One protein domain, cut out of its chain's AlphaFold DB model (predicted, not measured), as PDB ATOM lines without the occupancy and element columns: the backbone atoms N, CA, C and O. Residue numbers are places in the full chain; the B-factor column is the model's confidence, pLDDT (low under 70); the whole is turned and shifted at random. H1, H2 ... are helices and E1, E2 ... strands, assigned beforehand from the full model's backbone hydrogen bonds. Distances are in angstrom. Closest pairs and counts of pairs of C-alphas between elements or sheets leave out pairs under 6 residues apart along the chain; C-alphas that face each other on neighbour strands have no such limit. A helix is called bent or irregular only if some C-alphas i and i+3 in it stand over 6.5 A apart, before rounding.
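Overview. This is residues 78 to 97 and 106 to 254 of the 263 residues of an uncharacterized protein of Pyrenophora seminiperda CCB06 (UniProt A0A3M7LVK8). A small twisted sheet of five parallel strands forms the core, with H5 packed over one face, H4 near H5, and H6 over the opposite face. Off the E1 and E2 side of the sheet lies a helical hairpin of H2 and H3, with H1 and H7 as outlying helices to either side of it. The printed part has 169 residues, with the order E1 H1 H2 H3 E2 E3 H4 E4 H5 E5 H6 H7, of mixed class; the sheet's order is E1 E2 E3 E4 E5. It is compact, with a radius of gyration of the C-alphas of 17.1 A and spans of 48 by 41 by 35 A.

Along the chain. The strands are E1, residues 78 to 80, from C-alpha 78 at (91.616, 25.556, -115.546); E2, 134 to 136; E3, 158 to 161; E4, 193 to 197, 13.7 A long; and E5, 221 to 225, 12.8 A. The helices are H1, 83 to 93, 15.4 A; H2, 112 to 117; H3, 119 to 132, 20.1 A; H4, 163 to 172, 14.1 A; H5, 204 to 214, 15.4 A; H6, 227 to 234; and H7, 239 to 252, 20.1 A, ending at (87.570, 46.405, -98.684). H3 is only just irregular: C-alphas 124 and 127 are 6.8 A apart.

Arrangement. The sheet is only just strongly twisted, with C-alphas up to 4.3 A off its best plane. Within hydrogen-bond range are N 136 and O 79, 2.9 A, for E1 and E2; N 160 and O 135, 2.7 A, for E2 and E3; N 195 and O 159, 2.8 A, for E3 and E4; and N 194 and O 221, 2.8 A, for E4 and E5. E3, H4, E4 and E4, H5, E5 are strand-helix-strand units, parallel neighbour strands joined through a helix, with right-handed crossovers. H5 lies over E5 at a height over the sheet of 9.4 A; its closest C-alphas to E5 are Glu 208 and Val 222, 6.1 A. H6 is on the opposite face at a height of 9.6 A. H2 and H3 form a hairpin and touch at Leu 115 and Arg 122, whose C-alphas are 4.4 A apart. H1 touches no helix. H3 and H7 are close but not clearly touching, with the C-alphas of Leu 132 and Gln 243 7.9 A apart. Every O i to N i+4 pair is within hydrogen-bond range in H1, H4, H5 and H6, against 1 of 2 in H2, 8 of 10 in H3 and 9 of 10 in H7.

Size, cuts and confidence. The C-alphas of Gly 177 and Thr 254, the two farthest apart, are 50.6 A apart. Residues 98 to 105 are not printed, and C-alphas 97 and 106 are 16.9 A apart across that cut. The links E2 to E3 and H4 to E4 are long. Mean pLDDT of the printed part is 72.0; 76 residues are under 70, among them 78 to 97 and 170 to 186.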
ATOM      1  N   ILE A  78      92.436  26.313-114.621       62.38
ATOM      2  CA  ILE A  78      91.616  25.556-115.546       62.38
ATOM      3  C   ILE A  78      91.249  24.266-114.827       62.38
ATOM      4  O   ILE A  78      92.047  23.336-114.703       62.38
ATOM      5  N   ILE A  79      90.040  24.225-114.277       63.94
ATOM      6  CA  ILE A  79      89.548  23.031-113.596       63.94
ATOM      7  C   ILE A  79      89.062  22.088-114.678       63.94
ATOM      8  O   ILE A  79      87.884  22.110-115.020       63.94
ATOM      9  N   SER A  80      89.987  21.292-115.219       63.50
ATOM     10  CA  SER A  80      89.634  20.168-116.076       63.50
ATOM     11  C   SER A  80      88.874  19.165-115.226       63.50
ATOM     12  O   SER A  80      89.452  18.420-114.428       63.50
ATOM     13  N   VAL A  81      87.552  19.172-115.339       61.47
ATOM     14  CA  VAL A  81      86.778  18.090-114.761       61.47
ATOM     15  C   VAL A  81      86.957  16.926-115.735       61.47
ATOM     16  O   VAL A  81      86.423  16.929-116.835       61.47
ATOM     17  N   SER A  82      87.813  15.963-115.392       57.72
ATOM     18  CA  SER A  82      87.932  14.711-116.147       57.72
ATOM     19  C   SER A  82      87.203  13.604-115.396       57.72
ATOM     20  O   SER A  82      87.266  13.500-114.169       57.72
ATOM     21  N   SER A  83      86.499  12.740-116.130       53.56
ATOM     22  CA  SER A  83      85.694  11.653-115.546       53.56
ATOM     23  C   SER A  83      86.583  10.613-114.863       53.56
ATOM     24  O   SER A  83      86.195  10.004-113.863       53.56
ATOM     25  N   LYS A  84      87.816  10.478-115.362       52.72
ATOM     26  CA  LYS A  84      88.876   9.666-114.763       52.72
ATOM     27  C   LYS A  84      89.393  10.304-113.471       52.72
ATOM     28  O   LYS A  84      89.545   9.605-112.474       52.72
ATOM     29  N   GLY A  85      89.563  11.628-113.463       49.19
ATOM     30  CA  GLY A  85      90.031  12.404-112.311       49.19
ATOM     31  C   GLY A  85      89.030  12.471-111.156       49.19
ATOM     32  O   GLY A  85      89.429  12.319-110.007       49.19
ATOM     33  N   TYR A  86      87.728  12.621-111.428       49.09
ATOM     34  CA  TYR A  86      86.698  12.613-110.377       49.09
ATOM     35  C   TYR A  86      86.625  11.254-109.676       49.09
ATOM     36  O   TYR A  86      86.632  11.182-108.449       49.09
ATOM     37  N   ARG A  87      86.632  10.158-110.447       49.62
ATOM     38  CA  ARG A  87      86.624   8.804-109.887       49.62
ATOM     39  C   ARG A  87      87.886   8.528-109.069       49.62
ATOM     40  O   ARG A  87      87.766   8.045-107.952       49.62
ATOM     41  N   ALA A  88      89.054   8.917-109.574       50.94
ATOM     42  CA  ALA A  88      90.326   8.813-108.866       50.94
ATOM     43  C   ALA A  88      90.378   9.686-107.596       50.94
ATOM     44  O   ALA A  88      90.780   9.210-106.541       50.94
ATOM     45  N   SER A  89      89.918  10.939-107.649       48.78
ATOM     46  CA  SER A  89      89.878  11.842-106.491       48.78
ATOM     47  C   SER A  89      88.897  11.361-105.424       48.78
ATOM     48  O   SER A  89      89.222  11.419-104.241       48.78
ATOM     49  N   CYS A  90      87.730  10.844-105.819       46.78
ATOM     50  CA  CYS A  90      86.825  10.174-104.896       46.78
ATOM     51  C   CYS A  90      87.477   8.911-104.323       46.78
ATOM     52  O   CYS A  90      87.488   8.744-103.112       46.78
ATOM     53  N   GLU A  91      88.049   8.033-105.147       50.12
ATOM     54  CA  GLU A  91      88.676   6.785-104.691       50.12
ATOM     55  C   GLU A  91      89.859   7.041-103.738       50.12
ATOM     56  O   GLU A  91      89.941   6.379-102.705       50.12
ATOM     57  N   ALA A  92      90.689   8.056-103.995       53.00
ATOM     58  CA  ALA A  92      91.751   8.504-103.093       53.00
ATOM     59  C   ALA A  92      91.193   9.088-101.780       53.00
ATOM     60  O   ALA A  92      91.694   8.771-100.703       53.00
ATOM     61  N   TYR A  93      90.115   9.878-101.846       45.66
ATOM     62  CA  TYR A  93      89.409  10.406-100.670       45.66
ATOM     63  C   TYR A  93      88.744   9.300 -99.827       45.66
ATOM     64  O   TYR A  93      88.666   9.412 -98.605       45.66
ATOM     65  N   TRP A  94      88.317   8.201-100.456       43.12
ATOM     66  CA  TRP A  94      87.768   7.011 -99.792       43.12
ATOM     67  C   TRP A  94      88.833   5.948 -99.449       43.12
ATOM     68  O   TRP A  94      88.477   4.841 -99.045       43.12
ATOM     69  N   GLY A  95      90.127   6.259 -99.584       38.72
ATOM     70  CA  GLY A  95      91.225   5.394 -99.135       38.72
ATOM     71  C   GLY A  95      91.580   4.221-100.057       38.72
ATOM     72  O   GLY A  95      92.179   3.253 -99.593       38.72
ATOM     73  N   ARG A  96      91.246   4.266-101.354       43.03
ATOM     74  CA  ARG A  96      91.766   3.309-102.346       43.03
ATOM     75  C   ARG A  96      93.028   3.857-103.004       43.03
ATOM     76  O   ARG A  96      93.009   4.899-103.652       43.03
ATOM     77  N   THR A  97      94.123   3.121-102.857       41.56
ATOM     78  CA  THR A  97      95.397   3.377-103.536       41.56
ATOM     79  C   THR A  97      95.237   3.214-105.043       41.56
ATOM     80  O   THR A  97      94.957   2.118-105.528       41.56
ATOM     81  N   ARG A 106      97.412  15.028-114.875       42.81
ATOM     82  CA  ARG A 106      97.516  16.336-114.219       42.81
ATOM     83  C   ARG A 106      96.312  16.461-113.294       42.81
ATOM     84  O   ARG A 106      95.269  17.002-113.653       42.81
ATOM     85  N   PHE A 107      96.422  15.838-112.128       42.84
ATOM     86  CA  PHE A 107      95.492  16.000-111.037       42.84
ATOM     87  C   PHE A 107      95.507  17.481-110.713       42.84
ATOM     88  O   PHE A 107      96.501  17.968-110.191       42.84
ATOM     89  N   PHE A 108      94.417  18.163-111.069       48.97
ATOM     90  CA  PHE A 108      93.867  19.274-110.311       48.97
ATOM     91  C   PHE A 108      94.958  20.097-109.594       48.97
ATOM     92  O   PHE A 108      95.137  19.935-108.385       48.97
ATOM     93  N   GLU A 109      95.667  20.981-110.313       52.50
ATOM     94  CA  GLU A 109      96.481  22.068-109.724       52.50
ATOM     95  C   GLU A 109      95.546  23.093-109.078       52.50
ATOM     96  O   GLU A 109      95.424  24.244-109.467       52.50
ATOM     97  N   LEU A 110      94.733  22.606-108.160       59.97
ATOM     98  CA  LEU A 110      93.512  23.240-107.743       59.97
ATOM     99  C   LEU A 110      93.697  23.769-106.334       59.97
ATOM    100  O   LEU A 110      94.319  23.123-105.492       59.97
ATOM    101  N   PRO A 111      93.020  24.866-105.998       64.44
ATOM    102  CA  PRO A 111      92.659  25.185-104.623       64.44
ATOM    103  C   PRO A 111      91.547  24.293-104.052       64.44
ATOM    104  O   PRO A 111      91.083  24.525-102.943       64.44
ATOM    105  N   VAL A 112      91.088  23.244-104.737       71.31
ATOM    106  CA  VAL A 112      90.063  22.339-104.184       71.31
ATOM    107  C   VAL A 112      90.558  21.596-102.930       71.31
ATOM    108  O   VAL A 112      89.830  21.621-101.940       71.31
ATOM    109  N   PRO A 113      91.786  21.036-102.872       78.00
ATOM    110  CA  PRO A 113      92.392  20.562-101.624       78.00
ATOM    111  C   PRO A 113      92.367  21.598-100.494       78.00
ATOM    112  O   PRO A 113      92.082  21.249 -99.347       78.00
ATOM    113  N   LEU A 114      92.571  22.885-100.808       82.75
ATOM    114  CA  LEU A 114      92.492  23.971 -99.827       82.75
ATOM    115  C   LEU A 114      91.091  24.055 -99.198       82.75
ATOM    116  O   LEU A 114      90.985  24.226 -97.984       82.75
ATOM    117  N   LEU A 115      90.020  23.836 -99.969       84.69
ATOM    118  CA  LEU A 115      88.641  23.794 -99.457       84.69
ATOM    119  C   LEU A 115      88.372  22.621 -98.499       84.69
ATOM    120  O   LEU A 115      87.362  22.637 -97.790       84.69
ATOM    121  N   PHE A 116      89.251  21.619 -98.449       82.50
ATOM    122  CA  PHE A 116      89.134  20.473 -97.546       82.50
ATOM    123  C   PHE A 116      89.970  20.601 -96.268       82.50
ATOM    124  O   PHE A 116      89.799  19.792 -95.360       82.50
ATOM    125  N   THR A 117      90.819  21.626 -96.152       86.25
ATOM    126  CA  THR A 117      91.703  21.815 -94.987       86.25
ATOM    127  C   THR A 117      90.932  22.049 -93.685       86.25
ATOM    128  O   THR A 117      91.168  21.370 -92.689       86.25
ATOM    129  N   CYS A 118      89.987  22.994 -93.668       89.69
ATOM    130  CA  CYS A 118      89.113  23.226 -92.522       89.69
ATOM    131  C   CYS A 118      87.784  23.882 -92.923       89.69
ATOM    132  O   CYS A 118      87.644  24.488 -93.988       89.69
ATOM    133  N   LYS A 119      86.785  23.795 -92.030       88.12
ATOM    134  CA  LYS A 119      85.442  24.351 -92.267       88.12
ATOM    135  C   LYS A 119      85.479  25.858 -92.538       88.12
ATOM    136  O   LYS A 119      84.717  26.316 -93.382       88.12
ATOM    137  N   GLN A 120      86.349  26.598 -91.851       89.19
ATOM    138  CA  GLN A 120      86.457  28.048 -92.001       89.19
ATOM    139  C   GLN A 120      87.010  28.437 -93.377       89.19
ATOM    140  O   GLN A 120      86.393  29.234 -94.079       89.19
ATOM    141  N   ILE A 121      88.117  27.812 -93.797       90.19
ATOM    142  CA  ILE A 121      88.695  28.007 -95.134       90.19
ATOM    143  C   ILE A 121      87.677  27.654 -96.201       90.19
ATOM    144  O   ILE A 121      87.453  28.449 -97.105       90.19
ATOM    145  N   ARG A 122      86.981  26.524 -96.058       88.56
ATOM    146  CA  ARG A 122      85.910  26.167 -96.983       88.56
ATOM    147  C   ARG A 122      84.863  27.272 -97.089       88.56
ATOM    148  O   ARG A 122      84.519  27.658 -98.197       88.56
ATOM    149  N   LEU A 123      84.349  27.779 -95.971       86.94
ATOM    150  CA  LEU A 123      83.287  28.790 -95.982       86.94
ATOM    151  C   LEU A 123      83.730  30.105 -96.635       86.94
ATOM    152  O   LEU A 123      82.962  30.672 -97.407       86.94
ATOM    153  N   GLU A 124      84.952  30.570 -96.369       88.38
ATOM    154  CA  GLU A 124      85.438  31.849 -96.901       88.38
ATOM    155  C   GLU A 124      85.994  31.747 -98.326       88.38
ATOM    156  O   GLU A 124      85.777  32.649 -99.134       88.38
ATOM    157  N   ALA A 125      86.667  30.646 -98.662       89.31
ATOM    158  CA  ALA A 125      87.345  30.478 -99.945       89.31
ATOM    159  C   ALA A 125      86.457  29.872-101.037       89.31
ATOM    160  O   ALA A 125      86.761  30.063-102.207       89.31
ATOM    161  N   THR A 126      85.365  29.164-100.696       87.56
ATOM    162  CA  THR A 126      84.495  28.518-101.705       87.56
ATOM    163  C   THR A 126      84.049  29.526-102.757       87.56
ATOM    164  O   THR A 126      84.239  29.281-103.941       87.56
ATOM    165  N   SER A 127      83.508  30.675-102.343       87.19
ATOM    166  CA  SER A 127      83.034  31.687-103.296       87.19
ATOM    167  C   SER A 127      84.139  32.142-104.251       87.19
ATOM    168  O   SER A 127      83.923  32.088-105.453       87.19
ATOM    169  N   LEU A 128      85.327  32.471-103.731       87.12
ATOM    170  CA  LEU A 128      86.487  32.882-104.525       87.12
ATOM    171  C   LEU A 128      86.922  31.799-105.512       87.12
ATOM    172  O   LEU A 128      87.128  32.090-106.684       87.12
ATOM    173  N   VAL A 129      87.032  30.551-105.051       85.50
ATOM    174  CA  VAL A 129      87.439  29.426-105.902       85.50
ATOM    175  C   VAL A 129      86.461  29.255-107.058       85.50
ATOM    176  O   VAL A 129      86.895  29.148-108.196       85.50
ATOM    177  N   TYR A 130      85.152  29.276-106.794       85.25
ATOM    178  CA  TYR A 130      84.157  29.060-107.845       85.25
ATOM    179  C   TYR A 130      83.886  30.288-108.721       85.25
ATOM    180  O   TYR A 130      83.536  30.116-109.884       85.25
ATOM    181  N   SER A 131      84.061  31.508-108.210       87.06
ATOM    182  CA  SER A 131      83.771  32.726-108.972       87.06
ATOM    183  C   SER A 131      84.948  33.245-109.793       87.06
ATOM    184  O   SER A 131      84.722  34.032-110.711       87.06
ATOM    185  N   LEU A 132      86.184  32.877-109.436       85.50
ATOM    186  CA  LEU A 132      87.401  33.330-110.120       85.50
ATOM    187  C   LEU A 132      88.002  32.268-111.042       85.50
ATOM    188  O   LEU A 132      88.707  32.628-111.983       85.50
ATOM    189  N   ALA A 133      87.753  30.983-110.772       84.75
ATOM    190  CA  ALA A 133      88.294  29.911-111.593       84.75
ATOM    191  C   ALA A 133      87.567  29.796-112.935       84.75
ATOM    192  O   ALA A 133      86.373  30.085-113.065       84.75
ATOM    193  N   LEU A 134      88.310  29.306-113.921       84.94
ATOM    194  CA  LEU A 134      87.778  28.951-115.217       84.94
ATOM    195  C   LEU A 134      87.593  27.435-115.271       84.94
ATOM    196  O   LEU A 134      88.543  26.665-115.172       84.94
ATOM    197  N   TYR A 135      86.355  26.986-115.410       85.19
ATOM    198  CA  TYR A 135      86.056  25.558-115.391       85.19
ATOM    199  C   TYR A 135      86.153  24.986-116.794       85.19
ATOM    200  O   TYR A 135      85.365  25.366-117.645       85.19
ATOM    201  N   ASP A 136      87.076  24.063-117.038       84.00
ATOM    202  CA  ASP A 136      87.191  23.397-118.331       84.00
ATOM    203  C   ASP A 136      86.508  22.034-118.287       84.00
ATOM    204  O   ASP A 136      86.886  21.118-117.558       84.00
ATOM    205  N   VAL A 137      85.440  21.918-119.066       82.25
ATOM    206  CA  VAL A 137      84.660  20.690-119.212       82.25
ATOM    207  C   VAL A 137      84.773  20.121-120.627       82.25
ATOM    208  O   VAL A 137      83.925  19.339-121.050       82.25
ATOM    209  N   THR A 138      85.814  20.488-121.379       78.38
ATOM    210  CA  THR A 138      86.037  20.018-122.755       78.38
ATOM    211  C   THR A 138      86.226  18.501-122.852       78.38
ATOM    212  O   THR A 138      85.720  17.889-123.791       78.38
ATOM    213  N   ASP A 139      86.870  17.866-121.865       70.00
ATOM    214  CA  ASP A 139      87.086  16.404-121.812       70.00
ATOM    215  C   ASP A 139      85.825  15.620-121.371       70.00
ATOM    216  O   ASP A 139      85.793  14.385-121.310       70.00
ATOM    217  N   HIS A 140      84.725  16.309-121.060       66.81
ATOM    218  CA  HIS A 140      83.512  15.679-120.557       66.81
ATOM    219  C   HIS A 140      82.480  15.402-121.642       66.81
ATOM    220  O   HIS A 140      81.515  16.135-121.833       66.81
ATOM    221  N   ARG A 141      82.617  14.229-122.267       55.91
ATOM    222  CA  ARG A 141      81.630  13.695-123.222       55.91
ATOM    223  C   ARG A 141      80.293  13.254-122.606       55.91
ATOM    224  O   ARG A 141      79.387  12.917-123.348       55.91
ATOM    225  N   LEU A 142      80.172  13.145-121.275       48.28
ATOM    226  CA  LEU A 142      79.025  12.449-120.652       48.28
ATOM    227  C   LEU A 142      78.536  13.008-119.313       48.28
ATOM    228  O   LEU A 142      77.544  12.518-118.776       48.28
ATOM    229  N   MET A 143      79.199  14.012-118.748       49.66
ATOM    230  CA  MET A 143      78.752  14.612-117.496       49.66
ATOM    231  C   MET A 143      78.370  16.045-117.797       49.66
ATOM    232  O   MET A 143      79.218  16.923-117.922       49.66
ATOM    233  N   GLY A 144      77.062  16.277-117.908       55.31
ATOM    234  CA  GLY A 144      76.526  17.613-117.732       55.31
ATOM    235  C   GLY A 144      76.985  18.201-116.394       55.31
ATOM    236  O   GLY A 144      77.690  17.591-115.592       55.31
ATOM    237  N   THR A 145      76.499  19.386-116.105       54.78
ATOM    238  CA  THR A 145      76.629  20.126-114.840       54.78
ATOM    239  C   THR A 145      76.463  19.342-113.526       54.78
ATOM    240  O   THR A 145      76.740  19.889-112.467       54.78
ATOM    241  N   HIS A 146      76.028  18.079-113.559       56.12
ATOM    242  CA  HIS A 146      76.138  17.118-112.456       56.12
ATOM    243  C   HIS A 146      77.569  16.944-111.925       56.12
ATOM    244  O   HIS A 146      77.743  16.542-110.778       56.12
ATOM    245  N   ALA A 147      78.581  17.255-112.742       61.88
ATOM    246  CA  ALA A 147      79.974  17.365-112.321       61.88
ATOM    247  C   ALA A 147      80.197  18.440-111.241       61.88
ATOM    248  O   ALA A 147      81.114  18.334-110.425       61.88
ATOM    249  N   PHE A 148      79.355  19.472-111.220       71.38
ATOM    250  CA  PHE A 148      79.430  20.532-110.235       71.38
ATOM    251  C   PHE A 148      78.562  20.200-109.029       71.38
ATOM    252  O   PHE A 148      77.446  19.689-109.137       71.38
ATOM    253  N   ASN A 149      79.062  20.546-107.845       72.38
ATOM    254  CA  ASN A 149      78.234  20.550-106.651       72.38
ATOM    255  C   ASN A 149      77.046  21.505-106.892       72.38
ATOM    256  O   ASN A 149      77.295  22.680-107.172       72.38
ATOM    257  N   PRO A 150      75.780  21.068-106.730       77.31
ATOM    258  CA  PRO A 150      74.613  21.926-106.949       77.31
ATOM    259  C   PRO A 150      74.659  23.240-106.160       77.31
ATOM    260  O   PRO A 150      74.140  24.257-106.608       77.31
ATOM    261  N   ARG A 151      75.323  23.242-104.995       79.88
ATOM    262  CA  ARG A 151      75.514  24.444-104.167       79.88
ATOM    263  C   ARG A 151      76.534  25.424-104.746       79.88
ATOM    264  O   ARG A 151      76.461  26.608-104.446       79.88
ATOM    265  N   SER A 152      77.474  24.933-105.546       81.56
ATOM    266  CA  SER A 152      78.544  25.717-106.170       81.56
ATOM    267  C   SER A 152      78.186  26.195-107.577       81.56
ATOM    268  O   SER A 152      78.750  27.176-108.051       81.56
ATOM    269  N   CYS A 153      77.217  25.561-108.240       84.56
ATOM    270  CA  CYS A 153      76.714  25.987-109.546       84.56
ATOM    271  C   CYS A 153      76.315  27.470-109.586       84.56
ATOM    272  O   CYS A 153      76.562  28.162-110.570       84.56
ATOM    273  N   GLY A 154      75.741  27.977-108.490       88.25
ATOM    274  CA  GLY A 154      75.367  29.385-108.352       88.25
ATOM    275  C   GLY A 154      76.538  30.351-108.163       88.25
ATOM    276  O   GLY A 154      76.314  31.550-108.077       88.25
ATOM    277  N   THR A 155      77.776  29.867-108.089       89.50
ATOM    278  CA  THR A 155      78.984  30.700-107.961       89.50
ATOM    279  C   THR A 155      79.892  30.633-109.181       89.50
ATOM    280  O   THR A 155      80.765  31.480-109.306       89.50
ATOM    281  N   ILE A 156      79.675  29.669-110.081       90.06
ATOM    282  CA  ILE A 156      80.471  29.521-111.302       90.06
ATOM    283  C   ILE A 156      80.117  30.644-112.276       90.06
ATOM    284  O   ILE A 156      78.960  30.782-112.678       90.06
ATOM    285  N   THR A 157      81.123  31.431-112.644       92.38
ATOM    286  CA  THR A 157      81.002  32.580-113.554       92.38
ATOM    287  C   THR A 157      81.524  32.250-114.950       92.38
ATOM    288  O   THR A 157      80.903  32.640-115.936       92.38
ATOM    289  N   SER A 158      82.600  31.464-115.045       90.88
ATOM    290  CA  SER A 158      83.303  31.198-116.302       90.88
ATOM    291  C   SER A 158      83.448  29.700-116.579       90.88
ATOM    292  O   SER A 158      83.854  28.934-115.703       90.88
ATOM    293  N   LEU A 159      83.148  29.281-117.810       90.38
ATOM    294  CA  LEU A 159      83.195  27.880-118.245       90.38
ATOM    295  C   LEU A 159      83.846  27.766-119.635       90.38
ATOM    296  O   LEU A 159      83.614  28.616-120.488       90.38
ATOM    297  N   VAL A 160      84.619  26.709-119.875       88.56
ATOM    298  CA  VAL A 160      85.146  26.291-121.182       88.56
ATOM    299  C   VAL A 160      84.476  24.983-121.564       88.56
ATOM    300  O   VAL A 160      84.514  24.019-120.801       88.56
ATOM    301  N   VAL A 161      83.854  24.942-122.735       87.38
ATOM    302  CA  VAL A 161      83.146  23.762-123.244       87.38
ATOM    303  C   VAL A 161      83.694  23.358-124.607       87.38
ATOM    304  O   VAL A 161      84.090  24.201-125.410       87.38
ATOM    305  N   ASN A 162      83.678  22.060-124.908       86.06
ATOM    306  CA  ASN A 162      83.920  21.603-126.275       86.06
ATOM    307  C   ASN A 162      82.657  21.828-127.125       86.06
ATOM    308  O   ASN A 162      81.541  21.757-126.607       86.06
ATOM    309  N   VAL A 163      82.801  22.038-128.437       82.56
ATOM    310  CA  VAL A 163      81.646  22.133-129.346       82.56
ATOM    311  C   VAL A 163      80.749  20.891-129.291       82.56
ATOM    312  O   VAL A 163      79.530  21.014-129.403       82.56
ATOM    313  N   SER A 164      81.319  19.705-129.047       81.12
ATOM    314  CA  SER A 164      80.552  18.470-128.876       81.12
ATOM    315  C   SER A 164      79.553  18.582-127.733       81.12
ATOM    316  O   SER A 164      78.456  18.064-127.851       81.12
ATOM    317  N   TRP A 165      79.880  19.322-126.672       79.75
ATOM    318  CA  TRP A 165      78.981  19.536-125.543       79.75
ATOM    319  C   TRP A 165      77.733  20.330-125.950       79.75
ATOM    320  O   TRP A 165      76.628  20.014-125.524       79.75
ATOM    321  N   ILE A 166      77.885  21.330-126.826       76.50
ATOM    322  CA  ILE A 166      76.755  22.096-127.378       76.50
ATOM    323  C   ILE A 166      75.905  21.202-128.279       76.50
ATOM    324  O   ILE A 166      74.677  21.264-128.228       76.50
ATOM    325  N   LEU A 167      76.552  20.358-129.086       76.19
ATOM    326  CA  LEU A 167      75.851  19.376-129.904       76.19
ATOM    327  C   LEU A 167      75.095  18.381-129.024       76.19
ATOM    328  O   LEU A 167      73.931  18.129-129.293       76.19
ATOM    329  N   ASP A 168      75.693  17.885-127.945       75.25
ATOM    330  CA  ASP A 168      75.033  16.991-126.996       75.25
ATOM    331  C   ASP A 168      73.842  17.684-126.329       75.25
ATOM    332  O   ASP A 168      72.776  17.090-126.227       75.25
ATOM    333  N   LEU A 169      73.955  18.960-125.945       70.69
ATOM    334  CA  LEU A 169      72.797  19.729-125.477       70.69
ATOM    335  C   LEU A 169      71.703  19.841-126.545       70.69
ATOM    336  O   LEU A 169      70.522  19.737-126.231       70.69
ATOM    337  N   HIS A 170      72.078  20.032-127.806       69.94
ATOM    338  CA  HIS A 170      71.125  20.123-128.905       69.94
ATOM    339  C   HIS A 170      70.452  18.771-129.206       69.94
ATOM    340  O   HIS A 170      69.238  18.707-129.392       69.94
ATOM    341  N   TYR A 171      71.223  17.680-129.207       69.56
ATOM    342  CA  TYR A 171      70.780  16.325-129.537       69.56
ATOM    343  C   TYR A 171      70.107  15.589-128.382       69.56
ATOM    344  O   TYR A 171      69.305  14.700-128.638       69.56
ATOM    345  N   LEU A 172      70.427  15.902-127.125       64.88
ATOM    346  CA  LEU A 172      69.746  15.329-125.957       64.88
ATOM    347  C   LEU A 172      68.394  15.992-125.704       64.88
ATOM    348  O   LEU A 172      67.548  15.420-125.018       64.88
ATOM    349  N   TYR A 173      68.168  17.162-126.298       63.28
ATOM    350  CA  TYR A 173      66.898  17.870-126.227       63.28
ATOM    351  C   TYR A 173      66.378  18.239-127.631       63.28
ATOM    352  O   TYR A 173      66.029  19.398-127.872       63.28
ATOM    353  N   PRO A 174      66.286  17.268-128.572       47.97
ATOM    354  CA  PRO A 174      65.832  17.512-129.928       47.97
ATOM    355  C   PRO A 174      64.301  17.454-129.917       47.97
ATOM    356  O   PRO A 174      63.693  16.408-130.125       47.97
ATOM    357  N   GLY A 175      63.644  18.552-129.567       47.00
ATOM    358  CA  GLY A 175      62.179  18.516-129.468       47.00
ATOM    359  C   GLY A 175      61.504  19.830-129.137       47.00
ATOM    360  O   GLY A 175      60.296  19.958-129.306       47.00
ATOM    361  N   THR A 176      62.261  20.834-128.723       46.25
ATOM    362  CA  THR A 176      61.749  22.177-128.495       46.25
ATOM    363  C   THR A 176      61.796  22.965-129.800       46.25
ATOM    364  O   THR A 176      62.665  23.801-130.023       46.25
ATOM    365  N   GLY A 177      60.826  22.697-130.683       51.06
ATOM    366  CA  GLY A 177      60.463  23.642-131.751       51.06
ATOM    367  C   GLY A 177      60.195  25.052-131.199       51.06
ATOM    368  O   GLY A 177      60.437  26.036-131.890       51.06
ATOM    369  N   ASP A 178      59.839  25.126-129.912       53.34
ATOM    370  CA  ASP A 178      59.878  26.308-129.062       53.34
ATOM    371  C   ASP A 178      61.016  26.163-128.048       53.34
ATOM    372  O   ASP A 178      60.897  25.397-127.097       53.34
ATOM    373  N   LEU A 179      62.117  26.877-128.287       55.97
ATOM    374  CA  LEU A 179      63.420  26.929-127.600       55.97
ATOM    375  C   LEU A 179      63.441  27.084-126.055       55.97
ATOM    376  O   LEU A 179      64.450  27.529-125.511       55.97
ATOM    377  N   GLU A 180      62.389  26.756-125.311       55.97
ATOM    378  CA  GLU A 180      62.411  26.855-123.855       55.97
ATOM    379  C   GLU A 180      63.038  25.603-123.218       55.97
ATOM    380  O   GLU A 180      62.413  24.540-123.186       55.97
ATOM    381  N   PRO A 181      64.264  25.687-122.659       57.56
ATOM    382  CA  PRO A 181      64.787  24.619-121.812       57.56
ATOM    383  C   PRO A 181      63.877  24.459-120.580       57.56
ATOM    384  O   PRO A 181      63.200  25.422-120.214       57.56
ATOM    385  N   PRO A 182      63.856  23.299-119.899       58.53
ATOM    386  CA  PRO A 182      63.023  23.098-118.713       58.53
ATOM    387  C   PRO A 182      63.218  24.240-117.693       58.53
ATOM    388  O   PRO A 182      64.370  24.571-117.389       58.53
ATOM    389  N   PRO A 183      62.138  24.840-117.152       58.56
ATOM    390  CA  PRO A 183      62.205  26.053-116.327       58.56
ATOM    391  C   PRO A 183      63.078  25.901-115.072       58.56
ATOM    392  O   PRO A 183      63.673  26.870-114.608       58.56
ATOM    393  N   ASP A 184      63.237  24.673-114.582       57.50
ATOM    394  CA  ASP A 184      63.882  24.384-113.297       57.50
ATOM    395  C   ASP A 184      65.397  24.143-113.419       57.50
ATOM    396  O   ASP A 184      66.059  23.754-112.456       57.50
ATOM    397  N   ARG A 185      65.968  24.322-114.618       59.25
ATOM    398  CA  ARG A 185      67.356  23.952-114.930       59.25
ATOM    399  C   ARG A 185      68.188  25.125-115.435       59.25
ATOM    400  O   ARG A 185      68.973  24.965-116.364       59.25
ATOM    401  N   ALA A 186      68.093  26.293-114.802       60.72
ATOM    402  CA  ALA A 186      69.161  27.288-114.917       60.72
ATOM    403  C   ALA A 186      70.396  26.741-114.190       60.72
ATOM    404  O   ALA A 186      70.619  27.020-113.015       60.72
ATOM    405  N   ILE A 187      71.149  25.865-114.859       74.88
ATOM    406  CA  ILE A 187      72.100  25.029-114.136       74.88
ATOM    407  C   ILE A 187      73.327  25.814-113.662       74.88
ATOM    408  O   ILE A 187      74.003  25.388-112.735       74.88
ATOM    409  N   LEU A 188      73.591  26.976-114.258       88.31
ATOM    410  CA  LEU A 188      74.669  27.883-113.870       88.31
ATOM    411  C   LEU A 188      74.136  29.330-113.869       88.31
ATOM    412  O   LEU A 188      74.388  30.106-114.798       88.31
ATOM    413  N   PRO A 189      73.354  29.718-112.844       89.69
ATOM    414  CA  PRO A 189      72.650  30.999-112.828       89.69
ATOM    415  C   PRO A 189      73.593  32.202-112.707       89.69
ATOM    416  O   PRO A 189      73.188  33.310-113.040       89.69
ATOM    417  N   SER A 190      74.865  31.997-112.353       92.25
ATOM    418  CA  SER A 190      75.889  33.054-112.286       92.25
ATOM    419  C   SER A 190      76.873  33.051-113.456       92.25
ATOM    420  O   SER A 190      77.731  33.925-113.518       92.25
ATOM    421  N   LEU A 191      76.720  32.125-114.413       93.00
ATOM    422  CA  LEU A 191      77.566  32.064-115.606       93.00
ATOM    423  C   LEU A 191      77.462  33.363-116.415       93.00
ATOM    424  O   LEU A 191      76.382  33.695-116.899       93.00
ATOM    425  N   ASN A 192      78.557  34.094-116.554       94.69
ATOM    426  CA  ASN A 192      78.632  35.327-117.334       94.69
ATOM    427  C   ASN A 192      79.524  35.169-118.570       94.69
ATOM    428  O   ASN A 192      79.331  35.901-119.537       94.69
ATOM    429  N   ARG A 193      80.424  34.182-118.563       92.81
ATOM    430  CA  ARG A 193      81.369  33.916-119.640       92.81
ATOM    431  C   ARG A 193      81.387  32.440-120.011       92.81
ATOM    432  O   ARG A 193      81.508  31.567-119.151       92.81
ATOM    433  N   LEU A 194      81.314  32.167-121.305       92.19
ATOM    434  CA  LEU A 194      81.478  30.840-121.876       92.19
ATOM    435  C   LEU A 194      82.507  30.886-123.003       92.19
ATOM    436  O   LEU A 194      82.293  31.554-124.011       92.19
ATOM    437  N   CYS A 195      83.585  30.130-122.851       90.25
ATOM    438  CA  CYS A 195      84.558  29.895-123.905       90.25
ATOM    439  C   CYS A 195      84.228  28.577-124.610       90.25
ATOM    440  O   CYS A 195      83.894  27.585-123.957       90.25
ATOM    441  N   MET A 196      84.325  28.544-125.934       89.25
ATOM    442  CA  MET A 196      84.120  27.323-126.711       89.25
ATOM    443  C   MET A 196      85.097  27.214-127.870       89.25
ATOM    444  O   MET A 196      85.522  28.222-128.435       89.25
ATOM    445  N   ASP A 197      85.394  25.969-128.230       83.50
ATOM    446  CA  ASP A 197      86.256  25.646-129.361       83.50
ATOM    447  C   ASP A 197      85.589  25.971-130.711       83.50
ATOM    448  O   ASP A 197      84.357  25.905-130.864       83.50
ATOM    449  N   GLU A 198      86.404  26.294-131.713       80.56
ATOM    450  CA  GLU A 198      85.957  26.583-133.069       80.56
ATOM    451  C   GLU A 198      85.549  25.286-133.786       80.56
ATOM    452  O   GLU A 198      86.327  24.603-134.442       80.56
ATOM    453  N   GLY A 199      84.279  24.907-133.638       77.19
ATOM    454  CA  GLY A 199      83.735  23.734-134.319       77.19
ATOM    455  C   GLY A 199      83.404  23.957-135.800       77.19
ATOM    456  O   GLY A 199      83.179  25.078-136.256       77.19
ATOM    457  N   ILE A 200      83.265  22.855-136.539       67.56
ATOM    458  CA  ILE A 200      83.079  22.854-138.004       67.56
ATOM    459  C   ILE A 200      81.591  22.932-138.413       67.56
ATOM    460  O   ILE A 200      81.262  23.285-139.539       67.56
ATOM    461  N   THR A 201      80.663  22.586-137.516       74.69
ATOM    462  CA  THR A 201      79.271  22.284-137.895       74.69
ATOM    463  C   THR A 201      78.346  23.493-137.993       74.69
ATOM    464  O   THR A 201      77.446  23.481-138.828       74.69
ATOM    465  N   TRP A 202      78.533  24.517-137.162       78.94
ATOM    466  CA  TRP A 202      77.670  25.706-137.094       78.94
ATOM    467  C   TRP A 202      78.481  26.973-137.349       78.94
ATOM    468  O   TRP A 202      79.669  27.020-137.034       78.94
ATOM    469  N   SER A 203      77.849  28.031-137.852       86.75
ATOM    470  CA  SER A 203      78.499  29.344-137.851       86.75
ATOM    471  C   SER A 203      78.693  29.849-136.413       86.75
ATOM    472  O   SER A 203      77.925  29.511-135.507       86.75
ATOM    473  N   ALA A 204      79.698  30.701-136.191       85.94
ATOM    474  CA  ALA A 204      79.942  31.327-134.886       85.94
ATOM    475  C   ALA A 204      78.673  32.000-134.320       85.94
ATOM    476  O   ALA A 204      78.303  31.789-133.168       85.94
ATOM    477  N   ARG A 205      77.927  32.710-135.176       88.06
ATOM    478  CA  ARG A 205      76.683  33.402-134.811       88.06
ATOM    479  C   ARG A 205      75.568  32.451-134.360       88.06
ATOM    480  O   ARG A 205      74.819  32.783-133.442       88.06
ATOM    481  N   GLU A 206      75.430  31.291-135.002       86.44
ATOM    482  CA  GLU A 206      74.438  30.280-134.614       86.44
ATOM    483  C   GLU A 206      74.783  29.654-133.266       86.44
ATOM    484  O   GLU A 206      73.894  29.510-132.425       86.44
ATOM    485  N   ARG A 207      76.071  29.367-133.025       85.31
ATOM    486  CA  ARG A 207      76.552  28.870-131.728       85.31
ATOM    487  C   ARG A 207      76.260  29.848-130.602       85.31
ATOM    488  O   ARG A 207      75.635  29.460-129.617       85.31
ATOM    489  N   GLU A 208      76.645  31.114-130.759       90.00
ATOM    490  CA  GLU A 208      76.373  32.140-129.748       90.00
ATOM    491  C   GLU A 208      74.882  32.237-129.426       90.00
ATOM    492  O   GLU A 208      74.488  32.267-128.258       90.00
ATOM    493  N   LYS A 209      74.038  32.270-130.465       88.38
ATOM    494  CA  LYS A 209      72.588  32.360-130.299       88.38
ATOM    495  C   LYS A 209      72.043  31.143-129.553       88.38
ATOM    496  O   LYS A 209      71.293  31.320-128.596       88.38
ATOM    497  N   ALA A 210      72.417  29.934-129.969       84.62
ATOM    498  CA  ALA A 210      71.948  28.697-129.351       84.62
ATOM    499  C   ALA A 210      72.317  28.634-127.864       84.62
ATOM    500  O   ALA A 210      71.477  28.330-127.022       84.62
ATOM    501  N   VAL A 211      73.553  29.002-127.534       87.38
ATOM    502  CA  VAL A 211      74.052  29.008-126.159       87.38
ATOM    503  C   VAL A 211      73.335  30.048-125.298       87.38
ATOM    504  O   VAL A 211      72.881  29.717-124.203       87.38
ATOM    505  N   ARG A 212      73.199  31.294-125.769       90.06
ATOM    506  CA  ARG A 212      72.492  32.350-125.019       90.06
ATOM    507  C   ARG A 212      71.052  31.956-124.713       90.06
ATOM    508  O   ARG A 212      70.568  32.195-123.608       90.06
ATOM    509  N   VAL A 213      70.385  31.323-125.676       86.00
ATOM    510  CA  VAL A 213      69.026  30.807-125.505       86.00
ATOM    511  C   VAL A 213      68.997  29.663-124.491       86.00
ATOM    512  O   VAL A 213      68.187  29.692-123.568       86.00
ATOM    513  N   TRP A 214      69.927  28.712-124.594       83.31
ATOM    514  CA  TRP A 214      70.026  27.581-123.672       83.31
ATOM    515  C   TRP A 214      70.226  28.013-122.214       83.31
ATOM    516  O   TRP A 214      69.539  27.538-121.312       83.31
ATOM    517  N   PHE A 215      71.142  28.953-121.973       85.50
ATOM    518  CA  PHE A 215      71.397  29.486-120.633       85.50
ATOM    519  C   PHE A 215      70.376  30.537-120.185       85.50
ATOM    520  O   PHE A 215      70.440  30.967-119.033       85.50
ATOM    521  N   ARG A 216      69.443  30.944-121.060       88.00
ATOM    522  CA  ARG A 216      68.494  32.050-120.842       88.00
ATOM    523  C   ARG A 216      69.196  33.356-120.438       88.00
ATOM    524  O   ARG A 216      68.738  34.062-119.545       88.00
ATOM    525  N   LYS A 217      70.321  33.653-121.093       92.25
ATOM    526  CA  LYS A 217      71.197  34.799-120.803       92.25
ATOM    527  C   LYS A 217      71.610  35.509-122.090       92.25
ATOM    528  O   LYS A 217      72.625  35.137-122.685       92.25
ATOM    529  N   PRO A 218      70.835  36.500-122.568       93.44
ATOM    530  CA  PRO A 218      71.201  37.271-123.757       93.44
ATOM    531  C   PRO A 218      72.526  38.032-123.589       93.44
ATOM    532  O   PRO A 218      73.227  38.257-124.571       93.44
ATOM    533  N   GLU A 219      72.883  38.383-122.355       95.25
ATOM    534  CA  GLU A 219      74.114  39.073-121.970       95.25
ATOM    535  C   GLU A 219      75.327  38.152-121.791       95.25
ATOM    536  O   GLU A 219      76.408  38.644-121.474       95.25
ATOM    537  N   LEU A 220      75.175  36.833-121.981       94.62
ATOM    538  CA  LEU A 220      76.289  35.898-121.843       94.62
ATOM    539  C   LEU A 220      77.402  36.258-122.840       94.62
ATOM    540  O   LEU A 220      77.178  36.314-124.060       94.62
ATOM    541  N   GLU A 221      78.601  36.482-122.303       95.06
ATOM    542  CA  GLU A 221      79.823  36.654-123.075       95.06
ATOM    543  C   GLU A 221      80.212  35.286-123.630       95.06
ATOM    544  O   GLU A 221      80.498  34.355-122.878       95.06
ATOM    545  N   VAL A 222      80.167  35.155-124.951       93.31
ATOM    546  CA  VAL A 222      80.524  33.921-125.641       93.31
ATOM    547  C   VAL A 222      81.790  34.189-126.433       93.31
ATOM    548  O   VAL A 222      81.793  35.038-127.319       93.31
ATOM    549  N   ASP A 223      82.851  33.475-126.087       91.25
ATOM    550  CA  ASP A 223      84.152  33.577-126.733       91.25
ATOM    551  C   ASP A 223      84.404  32.299-127.536       91.25
ATOM    552  O   ASP A 223      84.510  31.208-126.970       91.25
ATOM    553  N   ILE A 224      84.427  32.420-128.863       89.56
ATOM    554  CA  ILE A 224      84.642  31.302-129.786       89.56
ATOM    555  C   ILE A 224      86.060  31.436-130.322       89.56
ATOM    556  O   ILE A 224      86.339  32.370-131.073       89.56
ATOM    557  N   ARG A 225      86.950  30.523-129.938       82.50
ATOM    558  CA  ARG A 225      88.346  30.520-130.394       82.50
ATOM    559  C   ARG A 225      88.809  29.104-130.664       82.50
ATOM    560  O   ARG A 225      88.300  28.170-130.056       82.50
ATOM    561  N   ASP A 226      89.821  28.972-131.509       77.75
ATOM    562  CA  ASP A 226      90.619  27.752-131.576       77.75
ATOM    563  C   ASP A 226      91.207  27.470-130.182       77.75
ATOM    564  O   ASP A 226      91.875  28.330-129.595       77.75
ATOM    565  N   TYR A 227      90.938  26.281-129.637       68.44
ATOM    566  CA  TYR A 227      91.424  25.863-128.321       68.44
ATOM    567  C   TYR A 227      92.947  26.036-128.165       68.44
ATOM    568  O   TYR A 227      93.415  26.415-127.089       68.44
ATOM    569  N   GLN A 228      93.728  25.818-129.230       68.94
ATOM    570  CA  GLN A 228      95.188  25.966-129.204       68.94
ATOM    571  C   GLN A 228      95.625  27.435-129.134       68.94
ATOM    572  O   GLN A 228      96.516  27.777-128.351       68.94
ATOM    573  N   ASP A 229      94.986  28.321-129.903       72.94
ATOM    574  CA  ASP A 229      95.246  29.768-129.840       72.94
ATOM    575  C   ASP A 229      94.809  30.346-128.488       72.94
ATOM    576  O   ASP A 229      95.503  31.168-127.884       72.94
ATOM    577  N   TRP A 230      93.677  29.859-127.977       67.94
ATOM    578  CA  TRP A 230      93.156  30.236-126.675       67.94
ATOM    579  C   TRP A 230      94.131  29.870-125.553       67.94
ATOM    580  O   TRP A 230      94.508  30.754-124.785       67.94
ATOM    581  N   TRP A 231      94.605  28.621-125.505       65.38
ATOM    582  CA  TRP A 231      95.568  28.177-124.492       65.38
ATOM    583  C   TRP A 231      96.839  29.034-124.490       65.38
ATOM    584  O   TRP A 231      97.334  29.437-123.438       65.38
ATOM    585  N   SER A 232      97.330  29.366-125.685       67.50
ATOM    586  CA  SER A 232      98.551  30.150-125.880       67.50
ATOM    587  C   SER A 232      98.392  31.592-125.391       67.50
ATOM    588  O   SER A 232      99.211  32.082-124.622       67.50
ATOM    589  N   LYS A 233      97.309  32.272-125.785       66.00
ATOM    590  CA  LYS A 233      97.067  33.678-125.426       66.00
ATOM    591  C   LYS A 233      96.633  33.869-123.982       66.00
ATOM    592  O   LYS A 233      96.790  34.962-123.450       66.00
ATOM    593  N   TRP A 234      96.027  32.862-123.360       61.06
ATOM    594  CA  TRP A 234      95.455  33.015-122.027       61.06
ATOM    595  C   TRP A 234      96.516  33.062-120.927       61.06
ATOM    596  O   TRP A 234      96.379  33.864-120.006       61.06
ATOM    597  N   HIS A 235      97.615  32.316-121.083       57.66
ATOM    598  CA  HIS A 235      98.802  32.479-120.237       57.66
ATOM    599  C   HIS A 235      99.399  33.899-120.308       57.66
ATOM    600  O   HIS A 235     100.015  34.343-119.343       57.66
ATOM    601  N   ASP A 236      99.128  34.632-121.395       54.53
ATOM    602  CA  ASP A 236      99.615  35.993-121.643       54.53
ATOM    603  C   ASP A 236      98.529  37.087-121.454       54.53
ATOM    604  O   ASP A 236      98.773  38.269-121.707       54.53
ATOM    605  N   SER A 237      97.304  36.727-121.037       48.56
ATOM    606  CA  SER A 237      96.106  37.586-121.115       48.56
ATOM    607  C   SER A 237      95.877  38.482-119.873       48.56
ATOM    608  O   SER A 237      96.149  38.060-118.747       48.56
ATOM    609  N   PRO A 238      95.280  39.691-120.023       48.19
ATOM    610  CA  PRO A 238      95.033  40.700-118.972       48.19
ATOM    611  C   PRO A 238      94.007  40.328-117.877       48.19
ATOM    612  O   PRO A 238      93.392  41.212-117.276       48.19
ATOM    613  N   MET A 239      93.825  39.043-117.553       48.72
ATOM    614  CA  MET A 239      92.962  38.607-116.441       48.72
ATOM    615  C   MET A 239      93.370  39.224-115.091       48.72
ATOM    616  O   MET A 239      92.518  39.404-114.219       48.72
ATOM    617  N   LEU A 240      94.635  39.641-114.973       53.06
ATOM    618  CA  LEU A 240      95.173  40.417-113.857       53.06
ATOM    619  C   LEU A 240      94.333  41.671-113.541       53.06
ATOM    620  O   LEU A 240      94.084  41.947-112.374       53.06
ATOM    621  N   VAL A 241      93.806  42.379-114.549       55.28
ATOM    622  CA  VAL A 241      93.043  43.629-114.337       55.28
ATOM    623  C   VAL A 241      91.687  43.365-113.668       55.28
ATOM    624  O   VAL A 241      91.220  44.145-112.839       55.28
ATOM    625  N   TRP A 242      91.036  42.247-114.000       54.88
ATOM    626  CA  TRP A 242      89.757  41.872-113.387       54.88
ATOM    627  C   TRP A 242      89.960  41.272-111.987       54.88
ATOM    628  O   TRP A 242      89.166  41.524-111.077       54.88
ATOM    629  N   GLN A 243      91.061  40.538-111.796       60.62
ATOM    630  CA  GLN A 243      91.489  40.025-110.495       60.62
ATOM    631  C   GLN A 243      91.828  41.151-109.512       60.62
ATOM    632  O   GLN A 243      91.461  41.046-108.346       60.62
ATOM    633  N   GLU A 244      92.463  42.237-109.964       63.09
ATOM    634  CA  GLU A 244      92.776  43.397-109.119       63.09
ATOM    635  C   GLU A 244      91.517  44.060-108.551       63.09
ATOM    636  O   GLU A 244      91.447  44.315-107.351       63.09
ATOM    637  N   LYS A 245      90.468  44.244-109.362       70.38
ATOM    638  CA  LYS A 245      89.204  44.815-108.871       70.38
ATOM    639  C   LYS A 245      88.534  43.929-107.813       70.38
ATOM    640  O   LYS A 245      88.092  44.418-106.778       70.38
ATOM    641  N   LEU A 246      88.477  42.620-108.055       63.91
ATOM    642  CA  LEU A 246      87.931  41.655-107.094       63.91
ATOM    643  C   LEU A 246      88.768  41.565-105.818       63.91
ATOM    644  O   LEU A 246      88.219  41.375-104.734       63.91
ATOM    645  N   LEU A 247      90.086  41.715-105.939       64.00
ATOM    646  CA  LEU A 247      90.995  41.798-104.807       64.00
ATOM    647  C   LEU A 247      90.715  43.036-103.965       64.00
ATOM    648  O   LEU A 247      90.686  42.938-102.740       64.00
ATOM    649  N   ASP A 248      90.492  44.180-104.601       70.31
ATOM    650  CA  ASP A 248      90.190  45.426-103.907       70.31
ATOM    651  C   ASP A 248      88.835  45.362-103.203       70.31
ATOM    652  O   ASP A 248      88.760  45.686-102.017       70.31
ATOM    653  N   ASP A 249      87.800  44.827-103.857       69.88
ATOM    654  CA  ASP A 249      86.491  44.585-103.235       69.88
ATOM    655  C   ASP A 249      86.613  43.628-102.036       69.88
ATOM    656  O   ASP A 249      86.023  43.827-100.966       69.88
ATOM    657  N   TRP A 250      87.439  42.591-102.172       65.62
ATOM    658  CA  TRP A 250      87.644  41.617-101.114       65.62
ATOM    659  C   TRP A 250      88.477  42.159 -99.947       65.62
ATOM    660  O   TRP A 250      88.148  41.911 -98.780       65.62
ATOM    661  N   ARG A 251      89.507  42.964-100.226       65.12
ATOM    662  CA  ARG A 251      90.271  43.715 -99.220       65.12
ATOM    663  C   ARG A 251      89.373  44.711 -98.497       65.12
ATOM    664  O   ARG A 251      89.400  44.736 -97.268       65.12
ATOM    665  N   ALA A 252      88.529  45.443 -99.226       70.19
ATOM    666  CA  ALA A 252      87.570  46.405 -98.684       70.19
ATOM    667  C   ALA A 252      86.506  45.748 -97.788       70.19
ATOM    668  O   ALA A 252      86.031  46.367 -96.839       70.19
ATOM    669  N   SER A 253      86.192  44.464 -98.006       63.94
ATOM    670  CA  SER A 253      85.333  43.672 -97.107       63.94
ATOM    671  C   SER A 253      85.977  43.342 -95.743       63.94
ATOM    672  O   SER A 253      85.360  42.686 -94.893       63.94
ATOM    673  N   THR A 254      87.230  43.756 -95.526       56.06
ATOM    674  CA  THR A 254      87.945  43.626 -94.255       56.06
ATOM    675  C   THR A 254      87.796  44.914 -93.448       56.06
ATOM    676  O   THR A 254      88.184  45.970 -93.940       56.06
TER     677      THR A 254